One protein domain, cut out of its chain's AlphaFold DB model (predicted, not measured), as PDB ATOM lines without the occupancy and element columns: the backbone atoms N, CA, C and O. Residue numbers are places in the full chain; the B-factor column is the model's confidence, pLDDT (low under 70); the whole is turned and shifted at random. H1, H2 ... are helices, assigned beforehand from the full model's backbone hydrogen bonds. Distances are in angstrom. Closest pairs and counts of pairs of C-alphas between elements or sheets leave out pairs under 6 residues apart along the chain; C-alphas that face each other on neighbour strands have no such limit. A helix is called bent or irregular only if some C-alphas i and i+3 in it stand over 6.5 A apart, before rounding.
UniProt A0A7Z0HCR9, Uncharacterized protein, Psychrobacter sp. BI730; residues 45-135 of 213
ATOM      1  N   LEU A  45      33.300 -26.659 117.756       77.50
ATOM      2  CA  LEU A  45      32.752 -25.463 118.402       77.50
ATOM      3  C   LEU A  45      33.011 -24.190 117.582       77.50
ATOM      4  O   LEU A  45      32.112 -23.362 117.434       77.50
ATOM      5  N   GLY A  46      34.204 -24.055 116.996       75.75
ATOM      6  CA  GLY A  46      34.536 -22.943 116.104       75.75
ATOM      7  C   GLY A  46      33.657 -22.911 114.849       75.75
ATOM      8  O   GLY A  46      33.187 -21.847 114.452       75.75
ATOM      9  N   SER A  47      33.363 -24.075 114.266       73.69
ATOM     10  CA  SER A  47      32.509 -24.187 113.075       73.69
ATOM     11  C   SER A  47      31.074 -23.731 113.351       73.69
ATOM     12  O   SER A  47      30.506 -22.961 112.577       73.69
ATOM     13  N   LEU A  48      30.499 -24.141 114.487       74.44
ATOM     14  CA  LEU A  48      29.160 -23.710 114.906       74.44
ATOM     15  C   LEU A  48      29.093 -22.205 115.199       74.44
ATOM     16  O   LEU A  48      28.125 -21.545 114.821       74.44
ATOM     17  N   ALA A  49      30.129 -21.643 115.825       69.94
ATOM     18  CA  ALA A  49      30.196 -20.214 116.130       69.94
ATOM     19  C   ALA A  49      30.407 -19.324 114.884       69.94
ATOM     20  O   ALA A  49      30.094 -18.133 114.927       69.94
ATOM     21  N   ALA A  50      30.888 -19.881 113.765       67.06
ATOM     22  CA  ALA A  50      31.125 -19.140 112.523       67.06
ATOM     23  C   ALA A  50      29.835 -18.798 111.752       67.06
ATOM     24  O   ALA A  50      29.753 -17.737 111.127       67.06
ATOM     25  N   LEU A  51      28.810 -19.656 111.821       69.12
ATOM     26  CA  LEU A  51      27.541 -19.499 111.092       69.12
ATOM     27  C   LEU A  51      26.861 -18.126 111.301       69.12
ATOM     28  O   LEU A  51      26.569 -17.450 110.310       69.12
ATOM     29  N   PRO A  52      26.639 -17.639 112.542       66.25
ATOM     30  CA  PRO A  52      26.019 -16.327 112.749       66.25
ATOM     31  C   PRO A  52      26.905 -15.160 112.282       66.25
ATOM     32  O   PRO A  52      26.388 -14.116 111.878       66.25
ATOM     33  N   VAL A  53      28.233 -15.321 112.297       66.12
ATOM     34  CA  VAL A  53      29.178 -14.285 111.847       66.12
ATOM     35  C   VAL A  53      29.124 -14.129 110.326       66.12
ATOM     36  O   VAL A  53      29.117 -12.999 109.834       66.12
ATOM     37  N   MET A  54      29.014 -15.230 109.582       60.38
ATOM     38  CA  MET A  54      28.916 -15.206 108.120       60.38
ATOM     39  C   MET A  54      27.642 -14.502 107.634       60.38
ATOM     40  O   MET A  54      27.719 -13.635 106.765       60.38
ATOM     41  N   ASN A  55      26.491 -14.769 108.260       61.59
ATOM     42  CA  ASN A  55      25.231 -14.102 107.902       61.59
ATOM     43  C   ASN A  55      25.275 -12.583 108.148       61.59
ATOM     44  O   ASN A  55      24.698 -11.810 107.386       61.59
ATOM     45  N   SER A  56      26.010 -12.133 109.171       58.78
ATOM     46  CA  SER A  56      26.159 -10.699 109.464       58.78
ATOM     47  C   SER A  56      26.965  -9.927 108.408       58.78
ATOM     48  O   SER A  56      26.800  -8.716 108.270       58.78
ATOM     49  N   LEU A  57      27.830 -10.610 107.648       58.66
ATOM     50  CA  LEU A  57      28.643  -9.992 106.601       58.66
ATOM     51  C   LEU A  57      27.823  -9.670 105.345       58.66
ATOM     52  O   LEU A  57      28.041  -8.610 104.754       58.66
ATOM     53  N   SER A  58      26.861 -10.526 104.979       57.28
ATOM     54  CA  SER A  58      26.019 -10.329 103.787       57.28
ATOM     55  C   SER A  58      25.233  -9.020 103.860       57.28
ATOM     56  O   SER A  58      25.325  -8.194 102.954       57.28
ATOM     57  N   GLY A  59      24.587  -8.749 105.002       60.78
ATOM     58  CA  GLY A  59      23.751  -7.553 105.161       60.78
ATOM     59  C   GLY A  59      24.502  -6.227 104.969       60.78
ATOM     60  O   GLY A  59      23.918  -5.241 104.531       60.78
ATOM     61  N   SER A  60      25.815  -6.197 105.227       66.06
ATOM     62  CA  SER A  60      26.632  -4.992 105.012       66.06
ATOM     63  C   SER A  60      26.903  -4.693 103.531       66.06
ATOM     64  O   SER A  60      27.058  -3.528 103.156       66.06
ATOM     65  N   ARG A  61      26.954  -5.726 102.681       71.50
ATOM     66  CA  ARG A  61      27.150  -5.586 101.231       71.50
ATOM     67  C   ARG A  61      25.867  -5.116 100.556       71.50
ATOM     68  O   ARG A  61      25.916  -4.210  99.722       71.50
ATOM     69  N   ASP A  62      24.745  -5.685 100.973       74.50
ATOM     70  CA  ASP A  62      23.426  -5.365 100.430       74.50
ATOM     71  C   ASP A  62      23.050  -3.917 100.771       74.50
ATOM     72  O   ASP A  62      22.611  -3.168  99.903       74.50
ATOM     73  N   GLN A  63      23.373  -3.459 101.987       76.81
ATOM     74  CA  GLN A  63      23.150  -2.070 102.399       76.81
ATOM     75  C   GLN A  63      23.959  -1.057 101.570       76.81
ATOM     76  O   GLN A  63      23.437  -0.009 101.190       76.81
ATOM     77  N   ARG A  64      25.236  -1.348 101.279       80.19
ATOM     78  CA  ARG A  64      26.080  -0.467 100.444       80.19
ATOM     79  C   ARG A  64      25.548  -0.360  99.023       80.19
ATOM     80  O   ARG A  64      25.534   0.722  98.449       80.19
ATOM     81  N   SER A  65      25.110  -1.485  98.486       81.50
ATOM     82  CA  SER A  65      24.643  -1.575  97.112       81.50
ATOM     83  C   SER A  65      23.261  -0.933  96.948       81.50
ATOM     84  O   SER A  65      23.056  -0.178  96.002       81.50
ATOM     85  N   PHE A  66      22.367  -1.100  97.931       84.62
ATOM     86  CA  PHE A  66      21.110  -0.351  98.019       84.62
ATOM     87  C   PHE A  66      21.353   1.161  98.058       84.62
ATOM     88  O   PHE A  66      20.736   1.908  97.305       84.62
ATOM     89  N   ARG A  67      22.295   1.629  98.889       83.19
ATOM     90  CA  ARG A  67      22.646   3.056  98.970       83.19
ATOM     91  C   ARG A  67      23.120   3.606  97.626       83.19
ATOM     92  O   ARG A  67      22.780   4.734  97.283       83.19
ATOM     93  N   GLN A  68      23.909   2.832  96.888       85.12
ATOM     94  CA  GLN A  68      24.408   3.233  95.577       85.12
ATOM     95  C   GLN A  68      23.286   3.274  94.535       85.12
ATOM     96  O   GLN A  68      23.139   4.285  93.859       85.12
ATOM     97  N   ALA A  69      22.435   2.245  94.481       84.38
ATOM     98  CA  ALA A  69      21.261   2.230  93.609       84.38
ATOM     99  C   ALA A  69      20.312   3.407  93.895       84.38
ATOM    100  O   ALA A  69      19.813   4.049  92.972       84.38
ATOM    101  N   LEU A  70      20.118   3.734  95.177       85.25
ATOM    102  CA  LEU A  70      19.310   4.871  95.600       85.25
ATOM    103  C   LEU A  70      19.948   6.206  95.193       85.25
ATOM    104  O   LEU A  70      19.253   7.065  94.658       85.25
ATOM    105  N   LYS A  71      21.263   6.370  95.392       84.56
ATOM    106  CA  LYS A  71      22.005   7.563  94.949       84.56
ATOM    107  C   LYS A  71      21.850   7.764  93.441       84.56
ATOM    108  O   LYS A  71      21.474   8.847  93.006       84.56
ATOM    109  N   ASP A  72      22.066   6.710  92.660       84.31
ATOM    110  CA  ASP A  72      22.014   6.765  91.199       84.31
ATOM    111  C   ASP A  72      20.612   7.081  90.669       84.31
ATOM    112  O   ASP A  72      20.472   7.780  89.665       84.31
ATOM    113  N   GLY A  73      19.564   6.562  91.308       82.00
ATOM    114  CA  GLY A  73      18.199   6.837  90.873       82.00
ATOM    115  C   GLY A  73      17.648   8.184  91.343       82.00
ATOM    116  O   GLY A  73      16.836   8.767  90.628       82.00
ATOM    117  N   VAL A  74      18.143   8.716  92.467       83.25
ATOM    118  CA  VAL A  74      17.879  10.098  92.902       83.25
ATOM    119  C   VAL A  74      18.542  11.102  91.963       83.25
ATOM    120  O   VAL A  74      17.872  12.026  91.520       83.25
ATOM    121  N   ILE A  75      19.811  10.891  91.588       81.94
ATOM    122  CA  ILE A  75      20.525  11.755  90.625       81.94
ATOM    123  C   ILE A  75      19.802  11.795  89.271       81.94
ATOM    124  O   ILE A  75      19.800  12.810  88.582       81.94
ATOM    125  N   LYS A  76      19.175  10.683  88.876       81.12
ATOM    126  CA  LYS A  76      18.419  10.578  87.622       81.12
ATOM    127  C   LYS A  76      16.967  11.054  87.730       81.12
ATOM    128  O   LYS A  76      16.291  11.003  86.707       81.12
ATOM    129  N   GLU A  77      16.492  11.436  88.919       74.94
ATOM    130  CA  GLU A  77      15.102  11.840  89.210       74.94
ATOM    131  C   GLU A  77      14.042  10.851  88.684       74.94
ATOM    132  O   GLU A  77      12.992  11.228  88.170       74.94
ATOM    133  N   LYS A  78      14.333   9.547  88.768       77.75
ATOM    134  CA  LYS A  78      13.494   8.482  88.183       77.75
ATOM    135  C   LYS A  78      12.800   7.586  89.201       77.75
ATOM    136  O   LYS A  78      12.141   6.642  88.787       77.75
ATOM    137  N   ILE A  79      12.985   7.822  90.499       80.62
ATOM    138  CA  ILE A  79      12.503   6.922  91.553       80.62
ATOM    139  C   ILE A  79      11.274   7.527  92.229       80.62
ATOM    140  O   ILE A  79      11.398   8.484  92.988       80.62
ATOM    141  N   THR A  80      10.091   6.945  92.036       83.44
ATOM    142  CA  THR A  80       8.936   7.311  92.868       83.44
ATOM    143  C   THR A  80       9.008   6.656  94.250       83.44
ATOM    144  O   THR A  80       9.861   5.809  94.535       83.44
ATOM    145  N   TYR A  81       8.099   7.045  95.147       78.56
ATOM    146  CA  TYR A  81       7.991   6.405  96.456       78.56
ATOM    147  C   TYR A  81       7.666   4.904  96.352       78.56
ATOM    148  O   TYR A  81       8.210   4.109  97.120       78.56
ATOM    149  N   GLU A  82       6.820   4.500  95.400       80.44
ATOM    150  CA  GLU A  82       6.509   3.084  95.177       80.44
ATOM    151  C   GLU A  82       7.741   2.310  94.686       80.44
ATOM    152  O   GLU A  82       8.054   1.238  95.206       80.44
ATOM    153  N   ASP A  83       8.501   2.888  93.751       81.56
ATOM    154  CA  ASP A  83       9.742   2.286  93.257       81.56
ATOM    155  C   ASP A  83      10.773   2.124  94.378       81.56
ATOM    156  O   ASP A  83      11.463   1.107  94.463       81.56
ATOM    157  N   LEU A  84      10.856   3.103  95.283       83.81
ATOM    158  CA  LEU A  84      11.728   3.037  96.450       83.81
ATOM    159  C   LEU A  84      11.397   1.837  97.347       83.81
ATOM    160  O   LEU A  84      12.320   1.167  97.820       83.81
ATOM    161  N   GLN A  85      10.110   1.558  97.583       80.94
ATOM    162  CA  GLN A  85       9.690   0.391  98.362       80.94
ATOM    163  C   GLN A  85      10.059  -0.915  97.648       80.94
ATOM    164  O   GLN A  85      10.668  -1.788  98.265       80.94
ATOM    165  N   HIS A  86       9.816  -1.018  96.341       82.44
ATOM    166  CA  HIS A  86      10.191  -2.205  95.566       82.44
ATOM    167  C   HIS A  86      11.705  -2.451  95.534       82.44
ATOM    168  O   HIS A  86      12.165  -3.589  95.671       82.44
ATOM    169  N   ILE A  87      12.505  -1.391  95.399       82.50
ATOM    170  CA  ILE A  87      13.966  -1.490  95.472       82.50
ATOM    171  C   ILE A  87      14.381  -1.931  96.879       82.50
ATOM    172  O   ILE A  87      15.270  -2.766  97.024       82.50
ATOM    173  N   ALA A  88      13.747  -1.422  97.933       82.06
ATOM    174  CA  ALA A  88      14.059  -1.847  99.292       82.06
ATOM    175  C   ALA A  88      13.758  -3.337  99.524       82.06
ATOM    176  O   ALA A  88      14.593  -4.035 100.102       82.06
ATOM    177  N   GLU A  89      12.634  -3.845  99.016       81.38
ATOM    178  CA  GLU A  89      12.265  -5.264  99.099       81.38
ATOM    179  C   GLU A  89      13.273  -6.163  98.377       81.38
ATOM    180  O   GLU A  89      13.743  -7.154  98.941       81.38
ATOM    181  N   CYS A  90      13.684  -5.777  97.165       81.31
ATOM    182  CA  CYS A  90      14.655  -6.523  96.360       81.31
ATOM    183  C   CYS A  90      16.012  -6.700  97.066       81.31
ATOM    184  O   CYS A  90      16.719  -7.678  96.828       81.31
ATOM    185  N   TRP A  91      16.370  -5.760  97.943       80.75
ATOM    186  CA  TRP A  91      17.623  -5.753  98.701       80.75
ATOM    187  C   TRP A  91      17.421  -6.091 100.187       80.75
ATOM    188  O   TRP A  91      18.324  -5.858 100.999       80.75
ATOM    189  N   ASN A  92      16.243  -6.622 100.545       77.31
ATOM    190  CA  ASN A  92      15.841  -7.009 101.900       77.31
ATOM    191  C   ASN A  92      16.106  -5.905 102.947       77.31
ATOM    192  O   ASN A  92      16.623  -6.147 104.042       77.31
ATOM    193  N   GLN A  93      15.832  -4.654 102.574       78.06
ATOM    194  CA  GLN A  93      16.026  -3.493 103.429       78.06
ATOM    195  C   GLN A  93      14.761  -3.202 104.228       78.06
ATOM    196  O   GLN A  93      13.690  -2.964 103.682       78.06
ATOM    197  N   ASN A  94      14.914  -3.129 105.548       76.06
ATOM    198  CA  ASN A  94      13.835  -2.692 106.424       76.06
ATOM    199  C   ASN A  94      13.547  -1.198 106.220       76.06
ATOM    200  O   ASN A  94      14.463  -0.412 105.981       76.06
ATOM    201  N   ARG A  95      12.313  -0.763 106.476       75.94
ATOM    202  CA  ARG A  95      11.915   0.661 106.472       75.94
ATOM    203  C   ARG A  95      12.828   1.605 107.271       75.94
ATOM    204  O   ARG A  95      13.102   2.722 106.849       75.94
ATOM    205  N   LYS A  96      13.406   1.138 108.390       75.44
ATOM    206  CA  LYS A  96      14.425   1.890 109.154       75.44
ATOM    207  C   LYS A  96      15.673   2.166 108.323       75.44
ATOM    208  O   LYS A  96      16.246   3.250 108.411       75.44
ATOM    209  N   SER A  97      16.102   1.178 107.546       76.94
ATOM    210  CA  SER A  97      17.239   1.288 106.640       76.94
ATOM    211  C   SER A  97      16.926   2.243 105.491       76.94
ATOM    212  O   SER A  97      17.800   3.026 105.132       76.94
ATOM    213  N   ILE A  98      15.699   2.243 104.958       82.69
ATOM    214  CA  ILE A  98      15.261   3.209 103.936       82.69
ATOM    215  C   ILE A  98      15.389   4.636 104.483       82.69
ATOM    216  O   ILE A  98      16.131   5.445 103.926       82.69
ATOM    217  N   LEU A  99      14.761   4.916 105.632       82.56
ATOM    218  CA  LEU A  99      14.812   6.228 106.282       82.56
ATOM    219  C   LEU A  99      16.249   6.666 106.606       82.56
ATOM    220  O   LEU A  99      16.619   7.820 106.384       82.56
ATOM    221  N   TYR A 100      17.077   5.752 107.119       82.75
ATOM    222  CA  TYR A 100      18.485   6.025 107.402       82.75
ATOM    223  C   TYR A 100      19.264   6.396 106.132       82.75
ATOM    224  O   TYR A 100      19.988   7.392 106.131       82.75
ATOM    225  N   ASN A 101      19.105   5.632 105.048       83.06
ATOM    226  CA  ASN A 101      19.803   5.894 103.791       83.06
ATOM    227  C   ASN A 101      19.335   7.202 103.135       83.06
ATOM    228  O   ASN A 101      20.183   7.963 102.677       83.06
ATOM    229  N   LEU A 102      18.035   7.517 103.168       84.00
ATOM    230  CA  LEU A 102      17.508   8.803 102.695       84.00
ATOM    231  C   LEU A 102      18.081   9.987 103.485       84.00
ATOM    232  O   LEU A 102      18.531  10.963 102.891       84.00
ATOM    233  N   ARG A 103      18.136   9.900 104.823       84.25
ATOM    234  CA  ARG A 103      18.750  10.946 105.666       84.25
ATOM    235  C   ARG A 103      20.243  11.109 105.396       84.25
ATOM    236  O   ARG A 103      20.742  12.231 105.362       84.25
ATOM    237  N   MET A 104      20.954  10.001 105.197       83.56
ATOM    238  CA  MET A 104      22.370  10.029 104.834       83.56
ATOM    239  C   MET A 104      22.590  10.675 103.465       83.56
ATOM    240  O   MET A 104      23.526  11.457 103.329       83.56
ATOM    241  N   LEU A 105      21.738  10.383 102.478       84.69
ATOM    242  CA  LEU A 105      21.792  11.015 101.158       84.69
ATOM    243  C   LEU A 105      21.467  12.502 101.226       84.69
ATOM    244  O   LEU A 105      22.180  13.285 100.620       84.69
ATOM    245  N   LEU A 106      20.467  12.906 102.012       84.31
ATOM    246  CA  LEU A 106      20.170  14.320 102.239       84.31
ATOM    247  C   LEU A 106      21.368  15.041 102.871       84.31
ATOM    248  O   LEU A 106      21.740  16.129 102.443       84.31
ATOM    249  N   SER A 107      22.002  14.428 103.874       83.62
ATOM    250  CA  SER A 107      23.197  14.994 104.503       83.62
ATOM    251  C   SER A 107      24.385  15.077 103.543       83.62
ATOM    252  O   SER A 107      25.192  15.990 103.683       83.62
ATOM    253  N   GLU A 108      24.530  14.124 102.622       83.00
ATOM    254  CA  GLU A 108      25.568  14.141 101.587       83.00
ATOM    255  C   GLU A 108      25.272  15.225 100.548       83.00
ATOM    256  O   GLU A 108      26.147  16.029 100.262       83.00
ATOM    257  N   ALA A 109      24.024  15.329 100.093       82.31
ATOM    258  CA  ALA A 109      23.553  16.330  99.141       82.31
ATOM    259  C   ALA A 109      23.697  17.773  99.656       82.31
ATOM    260  O   ALA A 109      23.949  18.684  98.880       82.31
ATOM    261  N   ILE A 110      23.563  17.986 100.970       81.50
ATOM    262  CA  ILE A 110      23.788  19.294 101.608       81.50
ATOM    263  C   ILE A 110      25.288  19.613 101.746       81.50
ATOM    264  O   ILE A 110      25.661  20.780 101.836       81.50
ATOM    265  N   ARG A 111      26.153  18.591 101.822       79.75
ATOM    266  CA  ARG A 111      27.583  18.751 102.130       79.75
ATOM    267  C   ARG A 111      28.481  18.745 100.893       79.75
ATOM    268  O   ARG A 111      29.539  19.363 100.932       79.75
ATOM    269  N   GLU A 112      28.113  18.011  99.848       73.44
ATOM    270  CA  GLU A 112      28.822  17.973  98.567       73.44
ATOM    271  C   GLU A 112      28.199  18.963  97.583       73.44
ATOM    272  O   GLU A 112      27.002  18.907  97.323       73.44
ATOM    273  N   GLU A 113      29.018  19.822  96.977       61.41
ATOM    274  CA  GLU A 113      28.635  20.568  95.778       61.41
ATOM    275  C   GLU A 113      28.795  19.636  94.563       61.41
ATOM    276  O   GLU A 113      29.907  19.246  94.208       61.41
ATOM    277  N   GLY A 114      27.685  19.206  93.958       69.94
ATOM    278  CA  GLY A 114      27.693  18.260  92.838       69.94
ATOM    279  C   GLY A 114      26.294  17.916  92.326       69.94
ATOM    280  O   GLY A 114      25.310  18.540  92.717       69.94
ATOM    281  N   GLU A 115      26.184  16.896  91.469       70.31
ATOM    282  CA  GLU A 115      24.902  16.453  90.883       70.31
ATOM    283  C   GLU A 115      23.848  16.124  91.955       70.31
ATOM    284  O   GLU A 115      22.671  16.422  91.789       70.31
ATOM    285  N   LEU A 116      24.285  15.610  93.110       73.88
ATOM    286  CA  LEU A 116      23.407  15.283  94.233       73.88
ATOM    287  C   LEU A 116      22.835  16.525  94.945       73.88
ATOM    288  O   LEU A 116      21.741  16.451  95.500       73.88
ATOM    289  N   ALA A 117      23.537  17.664  94.908       72.38
ATOM    290  CA  ALA A 117      23.075  18.920  95.507       72.38
ATOM    291  C   ALA A 117      21.849  19.490  94.777       72.38
ATOM    292  O   ALA A 117      21.005  20.142  95.388       72.38
ATOM    293  N   SER A 118      21.729  19.199  93.479       76.94
ATOM    294  CA  SER A 118      20.589  19.627  92.658       76.94
ATOM    295  C   SER A 118      19.318  18.843  93.000       76.94
ATOM    296  O   SER A 118      18.218  19.372  92.894       76.94
ATOM    297  N   SER A 119      19.464  17.612  93.499       80.69
ATOM    298  CA  SER A 119      18.353  16.724  93.864       80.69
ATOM    299  C   SER A 119      17.917  16.851  95.333       80.69
ATOM    300  O   SER A 119      17.156  16.015  95.820       80.69
ATOM    301  N   VAL A 120      18.382  17.864  96.079       80.88
ATOM    302  CA  VAL A 120      18.062  18.038  97.514       80.88
ATOM    303  C   VAL A 120      16.557  18.138  97.759       80.88
ATOM    304  O   VAL A 120      16.044  17.506  98.685       80.88
ATOM    305  N   ASP A 121      15.844  18.909  96.940       80.12
ATOM    306  CA  ASP A 121      14.400  19.098  97.110       80.12
ATOM    307  C   ASP A 121      13.616  17.832  96.758       80.12
ATOM    308  O   ASP A 121      12.682  17.469  97.473       80.12
ATOM    309  N   TYR A 122      14.085  17.075  95.767       81.69
ATOM    310  CA  TYR A 122      13.541  15.762  95.437       81.69
ATOM    311  C   TYR A 122      13.751  14.740  96.567       81.69
ATOM    312  O   TYR A 122      12.836  14.004  96.936       81.69
ATOM    313  N   ILE A 123      14.926  14.738  97.211       81.06
ATOM    314  CA  ILE A 123      15.181  13.896  98.392       81.06
ATOM    315  C   ILE A 123      14.247  14.287  99.548       81.06
ATOM    316  O   ILE A 123      13.760  13.410 100.266       81.06
ATOM    317  N   ARG A 124      13.981  15.586  99.747       82.25
ATOM    318  CA  ARG A 124      13.035  16.063 100.772       82.25
ATOM    319  C   ARG A 124      11.609  15.610 100.485       82.25
ATOM    320  O   ARG A 124      10.923  15.206 101.422       82.25
ATOM    321  N   GLU A 125      11.183  15.638  99.226       83.62
ATOM    322  CA  GLU A 125       9.873  15.143  98.806       83.62
ATOM    323  C   GLU A 125       9.733  13.637  99.070       83.62
ATOM    324  O   GLU A 125       8.777  13.212  99.723       83.62
ATOM    325  N   LEU A 126      10.734  12.840  98.680       79.69
ATOM    326  CA  LEU A 126      10.769  11.400  98.956       79.69
ATOM    327  C   LEU A 126      10.740  11.096 100.460       79.69
ATOM    328  O   LEU A 126      10.057  10.173 100.910       79.69
ATOM    329  N   LEU A 127      11.471  11.881 101.259       82.19
ATOM    330  CA  LEU A 127      11.497  11.743 102.713       82.19
ATOM    331  C   LEU A 127      10.130  12.068 103.328       82.19
ATOM    332  O   LEU A 127       9.664  11.333 104.198       82.19
ATOM    333  N   ALA A 128       9.480  13.137 102.867       79.88
ATOM    334  CA  ALA A 128       8.151  13.526 103.320       79.88
ATOM    335  C   ALA A 128       7.096  12.475 102.936       79.88
ATOM    336  O   ALA A 128       6.258  12.123 103.766       79.88
ATOM    337  N   ALA A 129       7.172  11.919 101.723       80.31
ATOM    338  CA  ALA A 129       6.318  10.820 101.280       80.31
ATOM    339  C   ALA A 129       6.496   9.572 102.161       80.31
ATOM    340  O   ALA A 129       5.509   9.002 102.632       80.31
ATOM    341  N   HIS A 130       7.741   9.203 102.479       78.44
ATOM    342  CA  HIS A 130       8.024   8.072 103.364       78.44
ATOM    343  C   HIS A 130       7.529   8.300 104.794       78.44
ATOM    344  O   HIS A 130       6.906   7.418 105.376       78.44
ATOM    345  N   GLN A 131       7.732   9.492 105.357       75.75
ATOM    346  CA  GLN A 131       7.243   9.821 106.700       75.75
ATOM    347  C   GLN A 131       5.715   9.903 106.778       75.75
ATOM    348  O   GLN A 131       5.141   9.586 107.818       75.75
ATOM    349  N   LYS A 132       5.049  10.314 105.693       76.06
ATOM    350  CA  LYS A 132       3.586  10.353 105.608       76.06
ATOM    351  C   LYS A 132       2.984   8.949 105.564       76.06
ATOM    352  O   LYS A 132       1.992   8.702 106.246       76.06
ATOM    353  N   ASN A 133       3.574   8.055 104.772       71.50
ATOM    354  CA  ASN A 133       3.075   6.692 104.601       71.50
ATOM    355  C   ASN A 133       3.503   5.764 105.751       71.50
ATOM    356  O   ASN A 133       2.759   4.855 106.112       71.50
ATOM    357  N   GLU A 134       4.655   6.018 106.378       66.19
ATOM    358  CA  GLU A 134       5.179   5.223 107.494       66.19
ATOM    359  C   GLU A 134       5.648   6.102 108.676       66.19
ATOM    360  O   GLU A 134       6.845   6.183 108.978       66.19
ATOM    361  N   PRO A 135       4.717   6.728 109.424       59.38
ATOM    362  CA  PRO A 135       5.052   7.642 110.525       59.38
ATOM    363  C   PRO A 135       5.824   6.965 111.670       59.38
ATOM    364  O   PRO A 135       6.575   7.613 112.396       59.38
TER     365      PRO A 135
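This is residues 45 to 135 of the 213 residues of an uncharacterized protein of Psychrobacter sp. BI730 (UniProt A0A7Z0HCR9). A long helix, H1, runs out of a compact head of helices as an arm, with residues 45 to 58 sticking out free, while its later part joins H2, H3, H4 and H5 in the head. In the head, H2 folds back from the end of H1 in a loose hairpin, H3 crosses the later part of H1, and H5 runs back beside H3, with the short H4 in the turn between them. The printed part has 91 residues, with five named helices in the order H1, H2, H3, H4, H5 and no named strand, and its class is all helix. The whole is loose, with a radius of gyration of the C-alphas of 15.4 A, and elongated, spanning 53 by 29 by 20 A.

H1, residues 45 to 75, begins at C-alpha 45 at (32.752, -25.463, 118.402) and is 48.0 A long. It has a kink of 25 degrees near residue 52 and is only just irregular: C-alphas 49 and 52 are 6.6 A apart. H2 is residues 81 to 90, 14.5 A. H3 is residues 95 to 111, 24.3 A, and begins at C-alpha 95 at (11.915, 0.661, 106.472). H4 is residues 115 to 118, 5.6 A. H5, residues 120 to 133, 20.1 A, ends at C-alpha 133 at (3.075, 6.692, 104.601).

H1 and H2, a helical hairpin, only just touch, with 3 pairs of C-alphas within 8 A; the closest are those of Phe 66 and Ala 88, 7.3 A apart. They run opposite ways at a shallow tilt of 27 degrees, and H1 touches H2 with residues 66 to 70 alone. H1 and H3 are close but not clearly touching, at a steep tilt of 51 degrees, with the C-alphas of Arg 67 and Asn 101 closest, 6.3 A. H1 touches H4 with residues 71 to 75 alone, the C-alphas of Ile 75 and Leu 116 being closest, 5.8 A. H3 and H5 touch with 11 pairs of C-alphas within 8 A, closest Ala 109 and Val 120 at 6.0 A, and run opposite ways at a shallow tilt of 21 degrees. H3 and H4 touch only at the corner, and H2 and H4 are apart. H2 and H5 only just touch, with 3 pairs of C-alphas within 8 A, about perpendicular at 78 degrees; the closest are those of Tyr 81 and Leu 126, 6.2 A. The helix packing is mostly aligned, but only just: 2 of 3 touching pairs with a tilt are shallow. Each O i to N i+4 pair is within hydrogen-bond range in H2, H3 and H5, and 20 of 27 are in H1; H4 is too short for such a pair.

The C-alphas of Leu 45 and Ser 118 are the two farthest apart, 53.3 A. Without residues 45 to 58, the body of 77 residues spans 31 by 28 by 19 A. The printed part has no cut, and its four links are tight. The mean pLDDT of the printed part is 77.1, and it is under 70 at residues 49 to 60, 113 to 114 and 134 to 135.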